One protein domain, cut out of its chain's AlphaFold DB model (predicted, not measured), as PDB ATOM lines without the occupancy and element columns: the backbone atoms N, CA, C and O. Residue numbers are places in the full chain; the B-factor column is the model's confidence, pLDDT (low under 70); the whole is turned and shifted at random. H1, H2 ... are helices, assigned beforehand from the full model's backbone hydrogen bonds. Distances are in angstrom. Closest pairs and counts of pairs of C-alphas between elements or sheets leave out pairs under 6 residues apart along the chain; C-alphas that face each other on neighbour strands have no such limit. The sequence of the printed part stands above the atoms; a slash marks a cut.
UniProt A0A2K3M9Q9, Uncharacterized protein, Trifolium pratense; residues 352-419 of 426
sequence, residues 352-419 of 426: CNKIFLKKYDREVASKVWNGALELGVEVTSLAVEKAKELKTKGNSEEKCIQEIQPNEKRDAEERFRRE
ATOM      1  N   CYS A 352     -29.857  34.783  -1.325       92.69
ATOM      2  CA  CYS A 352     -30.848  35.576  -0.603       92.69
ATOM      3  C   CYS A 352     -31.073  36.933  -1.284       92.69
ATOM      4  O   CYS A 352     -32.206  37.271  -1.628       92.69
ATOM      5  N   ASN A 353     -29.992  37.652  -1.610       91.00
ATOM      6  CA  ASN A 353     -30.068  38.920  -2.339       91.00
ATOM      7  C   ASN A 353     -30.764  38.756  -3.697       91.00
ATOM      8  O   ASN A 353     -31.573  39.594  -4.084       91.00
ATOM      9  N   LYS A 354     -30.507  37.651  -4.408       92.69
ATOM     10  CA  LYS A 354     -31.162  37.352  -5.689       92.69
ATOM     11  C   LYS A 354     -32.664  37.103  -5.535       92.69
ATOM     12  O   LYS A 354     -33.435  37.529  -6.392       92.69
ATOM     13  N   ILE A 355     -33.090  36.412  -4.478       93.38
ATOM     14  CA  ILE A 355     -34.515  36.181  -4.186       93.38
ATOM     15  C   ILE A 355     -35.196  37.499  -3.819       93.38
ATOM     16  O   ILE A 355     -36.273  37.793  -4.338       93.38
ATOM     17  N   PHE A 356     -34.552  38.305  -2.973       94.19
ATOM     18  CA  PHE A 356     -35.063  39.610  -2.573       94.19
ATOM     19  C   PHE A 356     -35.253  40.529  -3.781       94.19
ATOM     20  O   PHE A 356     -36.338  41.078  -3.963       94.19
ATOM     21  N   LEU A 357     -34.245  40.617  -4.655       90.62
ATOM     22  CA  LEU A 357     -34.308  41.444  -5.856       90.62
ATOM     23  C   LEU A 357     -35.435  40.989  -6.793       90.62
ATOM     24  O   LEU A 357     -36.251  41.801  -7.205       90.62
ATOM     25  N   LYS A 358     -35.587  39.676  -7.019       89.56
ATOM     26  CA  LYS A 358     -36.706  39.135  -7.813       89.56
ATOM     27  C   LYS A 358     -38.079  39.473  -7.231       89.56
ATOM     28  O   LYS A 358     -39.020  39.713  -7.988       89.56
ATOM     29  N   LYS A 359     -38.219  39.432  -5.902       93.50
ATOM     30  CA  LYS A 359     -39.473  39.782  -5.225       93.50
ATOM     31  C   LYS A 359     -39.769  41.271  -5.386       93.50
ATOM     32  O   LYS A 359     -40.900  41.620  -5.709       93.50
ATOM     33  N   TYR A 360     -38.751  42.109  -5.207       92.31
ATOM     34  CA  TYR A 360     -38.849  43.550  -5.391       92.31
ATOM     35  C   TYR A 360     -39.232  43.914  -6.831       92.31
ATOM     36  O   TYR A 360     -40.212  44.623  -7.030       92.31
ATOM     37  N   ASP A 361     -38.553  43.351  -7.835       88.00
ATOM     38  CA  ASP A 361     -38.849  43.606  -9.252       88.00
ATOM     39  C   ASP A 361     -40.286  43.204  -9.605       88.00
ATOM     40  O   ASP A 361     -40.992  43.925 -10.311       88.00
ATOM     41  N   ARG A 362     -40.761  42.070  -9.072       88.88
ATOM     42  CA  ARG A 362     -42.156  41.638  -9.233       88.88
ATOM     43  C   ARG A 362     -43.133  42.628  -8.591       88.88
ATOM     44  O   ARG A 362     -44.157  42.934  -9.196       88.88
ATOM     45  N   GLU A 363     -42.843  43.116  -7.388       91.69
ATOM     46  CA  GLU A 363     -43.696  44.082  -6.686       91.69
ATOM     47  C   GLU A 363     -43.748  45.430  -7.417       91.69
ATOM     48  O   GLU A 363     -44.826  46.001  -7.583       91.69
ATOM     49  N   VAL A 364     -42.606  45.920  -7.904       90.56
ATOM     50  CA  VAL A 364     -42.532  47.145  -8.709       90.56
ATOM     51  C   VAL A 364     -43.312  46.974 -10.010       90.56
ATOM     52  O   VAL A 364     -44.136  47.829 -10.327       90.56
ATOM     53  N   ALA A 365     -43.130  45.859 -10.723       88.38
ATOM     54  CA  ALA A 365     -43.873  45.576 -11.950       88.38
ATOM     55  C   ALA A 365     -45.391  45.519 -11.708       88.38
ATOM     56  O   ALA A 365     -46.150  46.115 -12.469       88.38
ATOM     57  N   SER A 366     -45.830  44.874 -10.622       89.38
ATOM     58  CA  SER A 366     -47.244  44.830 -10.220       89.38
ATOM     59  C   SER A 366     -47.794  46.230  -9.920       89.38
ATOM     60  O   SER A 366     -48.843  46.612 -10.435       89.38
ATOM     61  N   LYS A 367     -47.060  47.059  -9.164       93.69
ATOM     62  CA  LYS A 367     -47.468  48.446  -8.874       93.69
ATOM     63  C   LYS A 367     -47.549  49.306 -10.132       93.69
ATOM     64  O   LYS A 367     -48.517  50.044 -10.293       93.69
ATOM     65  N   VAL A 368     -46.565  49.205 -11.027       91.19
ATOM     66  CA  VAL A 368     -46.562  49.925 -12.312       91.19
ATOM     67  C   VAL A 368     -47.748  49.491 -13.169       91.19
ATOM     68  O   VAL A 368     -48.431  50.339 -13.740       91.19
ATOM     69  N   TRP A 369     -48.029  48.189 -13.221       88.44
ATOM     70  CA  TRP A 369     -49.168  47.650 -13.954       88.44
ATOM     71  C   TRP A 369     -50.507  48.138 -13.396       88.44
ATOM     72  O   TRP A 369     -51.343  48.629 -14.149       88.44
ATOM     73  N   ASN A 370     -50.685  48.090 -12.076       89.56
ATOM     74  CA  ASN A 370     -51.887  48.602 -11.424       89.56
ATOM     75  C   ASN A 370     -52.061  50.110 -11.663       89.56
ATOM     76  O   ASN A 370     -53.158  50.546 -12.000       89.56
ATOM     77  N   GLY A 371     -50.979  50.891 -11.607       94.12
ATOM     78  CA  GLY A 371     -51.014  52.313 -11.960       94.12
ATOM     79  C   GLY A 371     -51.392  52.560 -13.427       94.12
ATOM     80  O   GLY A 371     -52.142  53.484 -13.727       94.12
ATOM     81  N   ALA A 372     -50.934  51.715 -14.357       91.44
ATOM     82  CA  ALA A 372     -51.347  51.795 -15.759       91.44
ATOM     83  C   ALA A 372     -52.845  51.484 -15.934       91.44
ATOM     84  O   ALA A 372     -53.534  52.186 -16.679       91.44
ATOM     85  N   LEU A 373     -53.362  50.483 -15.214       88.38
ATOM     86  CA  LEU A 373     -54.793  50.167 -15.194       88.38
ATOM     87  C   LEU A 373     -55.626  51.331 -14.638       88.38
ATOM     88  O   LEU A 373     -56.656  51.669 -15.219       88.38
ATOM     89  N   GLU A 374     -55.169  51.983 -13.566       93.06
ATOM     90  CA  GLU A 374     -55.825  53.170 -12.989       93.06
ATOM     91  C   GLU A 374     -55.864  54.359 -13.960       93.06
ATOM     92  O   GLU A 374     -56.838  55.112 -13.983       93.06
ATOM     93  N   LEU A 375     -54.843  54.504 -14.809       96.00
ATOM     94  CA  LEU A 375     -54.788  55.530 -15.856       96.00
ATOM     95  C   LEU A 375     -55.633  55.193 -17.096       96.00
ATOM     96  O   LEU A 375     -55.610  55.943 -18.074       96.00
ATOM     97  N   GLY A 376     -56.383  54.088 -17.074       92.75
ATOM     98  CA  GLY A 376     -57.239  53.677 -18.184       92.75
ATOM     99  C   GLY A 376     -56.463  53.103 -19.367       92.75
ATOM    100  O   GLY A 376     -56.954  53.152 -20.494       92.75
ATOM    101  N   VAL A 377     -55.255  52.565 -19.145       90.56
ATOM    102  CA  VAL A 377     -54.575  51.750 -20.159       90.56
ATOM    103  C   VAL A 377     -55.376  50.460 -20.313       90.56
ATOM    104  O   VAL A 377     -55.193  49.483 -19.586       90.56
ATOM    105  N   GLU A 378     -56.326  50.481 -21.243       83.88
ATOM    106  CA  GLU A 378     -57.130  49.316 -21.570       83.88
ATOM    107  C   GLU A 378     -56.225  48.251 -22.187       83.88
ATOM    108  O   GLU A 378     -55.632  48.429 -23.253       83.88
ATOM    109  N   VAL A 379     -56.121  47.113 -21.507       79.19
ATOM    110  CA  VAL A 379     -55.494  45.920 -22.064       79.19
ATOM    111  C   VAL A 379     -56.369  45.488 -23.226       79.19
ATOM    112  O   VAL A 379     -57.449  44.940 -23.004       79.19
ATOM    113  N   THR A 380     -55.932  45.775 -24.455       72.19
ATOM    114  CA  THR A 380     -56.661  45.413 -25.675       72.19
ATOM    115  C   THR A 380     -57.128  43.967 -25.559       72.19
ATOM    116  O   THR A 380     -56.336  43.021 -25.520       72.19
ATOM    117  N   SER A 381     -58.444  43.823 -25.443       61.19
ATOM    118  CA  SER A 381     -59.169  42.644 -24.965       61.19
ATOM    119  C   SER A 381     -59.005  41.403 -25.843       61.19
ATOM    120  O   SER A 381     -59.426  40.317 -25.455       61.19
ATOM    121  N   LEU A 382     -58.315  41.523 -26.975       64.75
ATOM    122  CA  LEU A 382     -58.010  40.434 -27.897       64.75
ATOM    123  C   LEU A 382     -57.134  39.342 -27.247       64.75
ATOM    124  O   LEU A 382     -57.267  38.162 -27.568       64.75
ATOM    125  N   ALA A 383     -56.294  39.709 -26.271       58.75
ATOM    126  CA  ALA A 383     -55.584  38.742 -25.427       58.75
ATOM    127  C   ALA A 383     -56.449  38.214 -24.259       58.75
ATOM    128  O   ALA A 383     -56.254  37.091 -23.794       58.75
ATOM    129  N   VAL A 384     -57.426  39.006 -23.806       59.34
ATOM    130  CA  VAL A 384     -58.320  38.686 -22.679       59.34
ATOM    131  C   VAL A 384     -59.419  37.701 -23.090       59.34
ATOM    132  O   VAL A 384     -59.794  36.849 -22.290       59.34
ATOM    133  N   GLU A 385     -59.907  37.747 -24.330       64.50
ATOM    134  CA  GLU A 385     -60.930  36.807 -24.815       64.50
ATOM    135  C   GLU A 385     -60.418  35.365 -24.859       64.50
ATOM    136  O   GLU A 385     -61.109  34.467 -24.386       64.50
ATOM    137  N   LYS A 386     -59.160  35.144 -25.269       62.38
ATOM    138  CA  LYS A 386     -58.525  33.817 -25.166       62.38
ATOM    139  C   LYS A 386     -58.270  33.383 -23.720       62.38
ATOM    140  O   LYS A 386     -58.167  32.193 -23.446       62.38
ATOM    141  N   ALA A 387     -58.154  34.331 -22.789       58.94
ATOM    142  CA  ALA A 387     -57.962  34.033 -21.373       58.94
ATOM    143  C   ALA A 387     -59.281  33.741 -20.641       58.94
ATOM    144  O   ALA A 387     -59.250  33.028 -19.650       58.94
ATOM    145  N   LYS A 388     -60.439  34.229 -21.112       60.38
ATOM    146  CA  LYS A 388     -61.747  33.932 -20.491       60.38
ATOM    147  C   LYS A 388     -62.183  32.472 -20.657       60.38
ATOM    148  O   LYS A 388     -62.977  31.993 -19.851       60.38
ATOM    149  N   GLU A 389     -61.659  31.770 -21.658       65.12
ATOM    150  CA  GLU A 389     -61.966  30.355 -21.901       65.12
ATOM    151  C   GLU A 389     -61.248  29.419 -20.907       65.12
ATOM    152  O   GLU A 389     -61.746  28.341 -20.588       65.12
ATOM    153  N   LEU A 390     -60.138  29.874 -20.306       61.12
ATOM    154  CA  LEU A 390     -59.515  29.231 -19.151       61.12
ATOM    155  C   LEU A 390     -59.857  30.031 -17.889       61.12
ATOM    156  O   LEU A 390     -59.327  31.111 -17.673       61.12
ATOM    157  N   LYS A 391     -60.711  29.496 -17.009       63.97
ATOM    158  CA  LYS A 391     -61.122  30.093 -15.714       63.97
ATOM    159  C   LYS A 391     -59.977  30.327 -14.693       63.97
ATOM    160  O   LYS A 391     -60.203  30.284 -13.487       63.97
ATOM    161  N   THR A 392     -58.746  30.596 -15.111       62.16
ATOM    162  CA  THR A 392     -57.622  30.935 -14.236       62.16
ATOM    163  C   THR A 392     -57.500  32.453 -14.098       62.16
ATOM    164  O   THR A 392     -56.728  33.125 -14.780       62.16
ATOM    165  N   LYS A 393     -58.274  33.011 -13.158       58.88
ATOM    166  CA  LYS A 393     -58.311  34.452 -12.836       58.88
ATOM    167  C   LYS A 393     -56.946  35.028 -12.390       58.88
ATOM    168  O   LYS A 393     -56.797  36.242 -12.365       58.88
ATOM    169  N   GLY A 394     -55.951  34.182 -12.103       61.41
ATOM    170  CA  GLY A 394     -54.584  34.578 -11.730       61.41
ATOM    171  C   GLY A 394     -53.586  34.767 -12.884       61.41
ATOM    172  O   GLY A 394     -52.538  35.363 -12.676       61.41
ATOM    173  N   ASN A 395     -53.885  34.330 -14.115       66.56
ATOM    174  CA  ASN A 395     -52.854  34.250 -15.167       66.56
ATOM    175  C   ASN A 395     -52.612  35.551 -15.957       66.56
ATOM    176  O   ASN A 395     -51.740  35.573 -16.825       66.56
ATOM    177  N   SER A 396     -53.395  36.614 -15.743       74.75
ATOM    178  CA  SER A 396     -53.276  37.839 -16.556       74.75
ATOM    179  C   SER A 396     -52.154  38.762 -16.078       74.75
ATOM    180  O   SER A 396     -51.353  39.218 -16.892       74.75
ATOM    181  N   GLU A 397     -52.043  38.972 -14.766       80.44
ATOM    182  CA  GLU A 397     -50.989  39.793 -14.169       80.44
ATOM    183  C   GLU A 397     -49.614  39.151 -14.367       80.44
ATOM    184  O   GLU A 397     -48.686  39.805 -14.835       80.44
ATOM    185  N   GLU A 398     -49.489  37.846 -14.114       83.31
ATOM    186  CA  GLU A 398     -48.215  37.141 -14.281       83.31
ATOM    187  C   GLU A 398     -47.718  37.164 -15.725       83.31
ATOM    188  O   GLU A 398     -46.522  37.341 -15.946       83.31
ATOM    189  N   LYS A 399     -48.617  37.042 -16.711       84.06
ATOM    190  CA  LYS A 399     -48.254  37.180 -18.128       84.06
ATOM    191  C   LYS A 399     -47.760  38.584 -18.453       84.06
ATOM    192  O   LYS A 399     -46.776  38.713 -19.172       84.06
ATOM    193  N   CYS A 400     -48.397  39.615 -17.905       81.25
ATOM    194  CA  CYS A 400     -47.952  40.985 -18.119       81.25
ATOM    195  C   CYS A 400     -46.588  41.248 -17.460       81.25
ATOM    196  O   CYS A 400     -45.680  41.767 -18.105       81.25
ATOM    197  N   ILE A 401     -46.389  40.791 -16.220       82.75
ATOM    198  CA  ILE A 401     -45.091  40.875 -15.534       82.75
ATOM    199  C   ILE A 401     -44.012  40.122 -16.331       82.75
ATOM    200  O   ILE A 401     -42.904  40.631 -16.505       82.75
ATOM    201  N   GLN A 402     -44.337  38.940 -16.866       85.19
ATOM    202  CA  GLN A 402     -43.438  38.172 -17.734       85.19
ATOM    203  C   GLN A 402     -43.134  38.863 -19.070       85.19
ATOM    204  O   GLN A 402     -42.102  38.559 -19.660       85.19
ATOM    205  N   GLU A 403     -43.981  39.773 -19.548       86.19
ATOM    206  CA  GLU A 403     -43.756  40.549 -20.775       86.19
ATOM    207  C   GLU A 403     -42.959  41.840 -20.514       86.19
ATOM    208  O   GLU A 403     -42.123  42.233 -21.332       86.19
ATOM    209  N   ILE A 404     -43.133  42.467 -19.346       84.38
ATOM    210  CA  ILE A 404     -42.387  43.671 -18.939       84.38
ATOM    211  C   ILE A 404     -40.905  43.348 -18.704       84.38
ATOM    212  O   ILE A 404     -40.030  44.042 -19.224       84.38
ATOM    213  N   GLN A 405     -40.603  42.262 -17.985       82.31
ATOM    214  CA  GLN A 405     -39.226  41.874 -17.649       82.31
ATOM    215  C   GLN A 405     -38.269  41.724 -18.855       82.31
ATOM    216  O   GLN A 405     -37.157  42.257 -18.806       82.31
ATOM    217  N   PRO A 406     -38.619  41.018 -19.949       88.06
ATOM    218  CA  PRO A 406     -37.738  40.898 -21.107       88.06
ATOM    219  C   PRO A 406     -37.581  42.219 -21.864       88.06
ATOM    220  O   PRO A 406     -36.525  42.430 -22.461       88.06
ATOM    221  N   ASN A 407     -38.581  43.106 -21.834       86.88
ATOM    222  CA  ASN A 407     -38.465  44.437 -22.429       86.88
ATOM    223  C   ASN A 407     -37.486  45.307 -21.631       86.88
ATOM    224  O   ASN A 407     -36.581  45.884 -22.224       86.88
ATOM    225  N   GLU A 408     -37.570  45.308 -20.299       86.62
ATOM    226  CA  GLU A 408     -36.612  46.023 -19.445       86.62
ATOM    227  C   GLU A 408     -35.183  45.485 -19.612       86.62
ATOM    228  O   GLU A 408     -34.224  46.252 -19.735       86.62
ATOM    229  N   LYS A 409     -35.029  44.158 -19.717       89.94
ATOM    230  CA  LYS A 409     -33.733  43.535 -20.011       89.94
ATOM    231  C   LYS A 409     -33.184  43.961 -21.376       89.94
ATOM    232  O   LYS A 409     -31.982  44.202 -21.491       89.94
ATOM    233  N   ARG A 410     -34.039  44.052 -22.401       93.25
ATOM    234  CA  ARG A 410     -33.651  44.505 -23.748       93.25
ATOM    235  C   ARG A 410     -33.209  45.968 -23.726       93.25
ATOM    236  O   ARG A 410     -32.165  46.277 -24.292       93.25
ATOM    237  N   ASP A 411     -33.941  46.830 -23.027       91.62
ATOM    238  CA  ASP A 411     -33.602  48.247 -22.871       91.62
ATOM    239  C   ASP A 411     -32.282  48.440 -22.109       91.62
ATOM    240  O   ASP A 411     -31.465  49.288 -22.479       91.62
ATOM    241  N   ALA A 412     -32.038  47.637 -21.068       91.62
ATOM    242  CA  ALA A 412     -30.774  47.639 -20.335       91.62
ATOM    243  C   ALA A 412     -29.599  47.180 -21.216       91.62
ATOM    244  O   ALA A 412     -28.543  47.816 -21.214       91.62
ATOM    245  N   GLU A 413     -29.782  46.119 -22.008       95.19
ATOM    246  CA  GLU A 413     -28.767  45.656 -22.961       95.19
ATOM    247  C   GLU A 413     -28.499  46.699 -24.053       95.19
ATOM    248  O   GLU A 413     -27.347  46.952 -24.406       95.19
ATOM    249  N   GLU A 414     -29.539  47.347 -24.578       95.75
ATOM    250  CA  GLU A 414     -29.382  48.389 -25.588       95.75
ATOM    251  C   GLU A 414     -28.665  49.620 -25.021       95.75
ATOM    252  O   GLU A 414     -27.777  50.170 -25.677       95.75
ATOM    253  N   ARG A 415     -28.977  50.020 -23.782       94.50
ATOM    254  CA  ARG A 415     -28.250  51.085 -23.076       94.50
ATOM    255  C   ARG A 415     -26.768  50.742 -22.946       94.50
ATOM    256  O   ARG A 415     -25.926  51.557 -23.313       94.50
ATOM    257  N   PHE A 416     -26.461  49.515 -22.535       95.94
ATOM    258  CA  PHE A 416     -25.087  49.029 -22.442       95.94
ATOM    259  C   PHE A 416     -24.371  49.026 -23.804       95.94
ATOM    260  O   PHE A 416     -23.206  49.409 -23.891       95.94
ATOM    261  N   ARG A 417     -25.060  48.667 -24.898       94.88
ATOM    262  CA  ARG A 417     -24.495  48.767 -26.258       94.88
ATOM    263  C   ARG A 417     -24.199  50.209 -26.666       94.88
ATOM    264  O   ARG A 417     -23.169  50.446 -27.289       94.88
ATOM    265  N   ARG A 418     -25.076  51.160 -26.329       93.19
ATOM    266  CA  ARG A 418     -24.866  52.590 -26.621       93.19
ATOM    267  C   ARG A 418     -23.686  53.165 -25.839       93.19
ATOM    268  O   ARG A 418     -22.957  53.980 -26.384       93.19
ATOM    269  N   GLU A 419     -23.487  52.727 -24.598       93.75
ATOM    270  CA  GLU A 419     -22.339  53.130 -23.773       93.75
ATOM    271  C   GLU A 419     -21.022  52.517 -24.266       93.75
ATOM    272  O   GLU A 419     -19.984  53.172 -24.228       93.75
TER     273      GLU A 419
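What this domain is: This is residues 352 to 419 of the 426 residues of an uncharacterized protein of Trifolium pratense (UniProt A0A2K3M9Q9). Two long helices, H1 and H3, cross as a lopsided X, the middle of H1 meeting the early part of H3, while the short helix H2 lies in the loop that joins them, near the start of H3. The free ends, residues 352 to 360 and 406 to 419, stick out. The printed part has 68 residues with three named helices, H1, H2, H3, and no named strand: all helix, loose, radius of gyration of the C-alphas 14.6 A, spans 44 by 31 by 22 A.

Where its parts are: Find C-alpha 352 at (-30.848, 35.576, -0.603); from there H1 runs 33.0 A to residue 374. H2 is residues 382 to 388. H3, residues 395 to 419, runs 36.9 A to C-alpha 419 at (-22.339, 53.130, -23.773).

How they stand to each other: H1, with residues 362 to 369 alone, touches residues 397 to 404 of H3; look at the closest C-alphas, Ala 365 and Ile 401, 6.0 A apart. Their lines are only just about perpendicular, at 72 degrees. H2 and H3 are close but not clearly touching, the closest C-alphas, of Ala 387 and Ser 396, being 7.7 A apart. H1 and H2 are apart. Every O i to N i+4 pair is within hydrogen-bond range in H1; in H2 2 of 3 are, in H3 19 of 21.

The domain as a whole: The farthest C-alphas, of Lys 391 and Glu 419, are 45.8 A apart. The printed part has no cut, and both links are short. Residues 381 to 395 have pLDDT under 70.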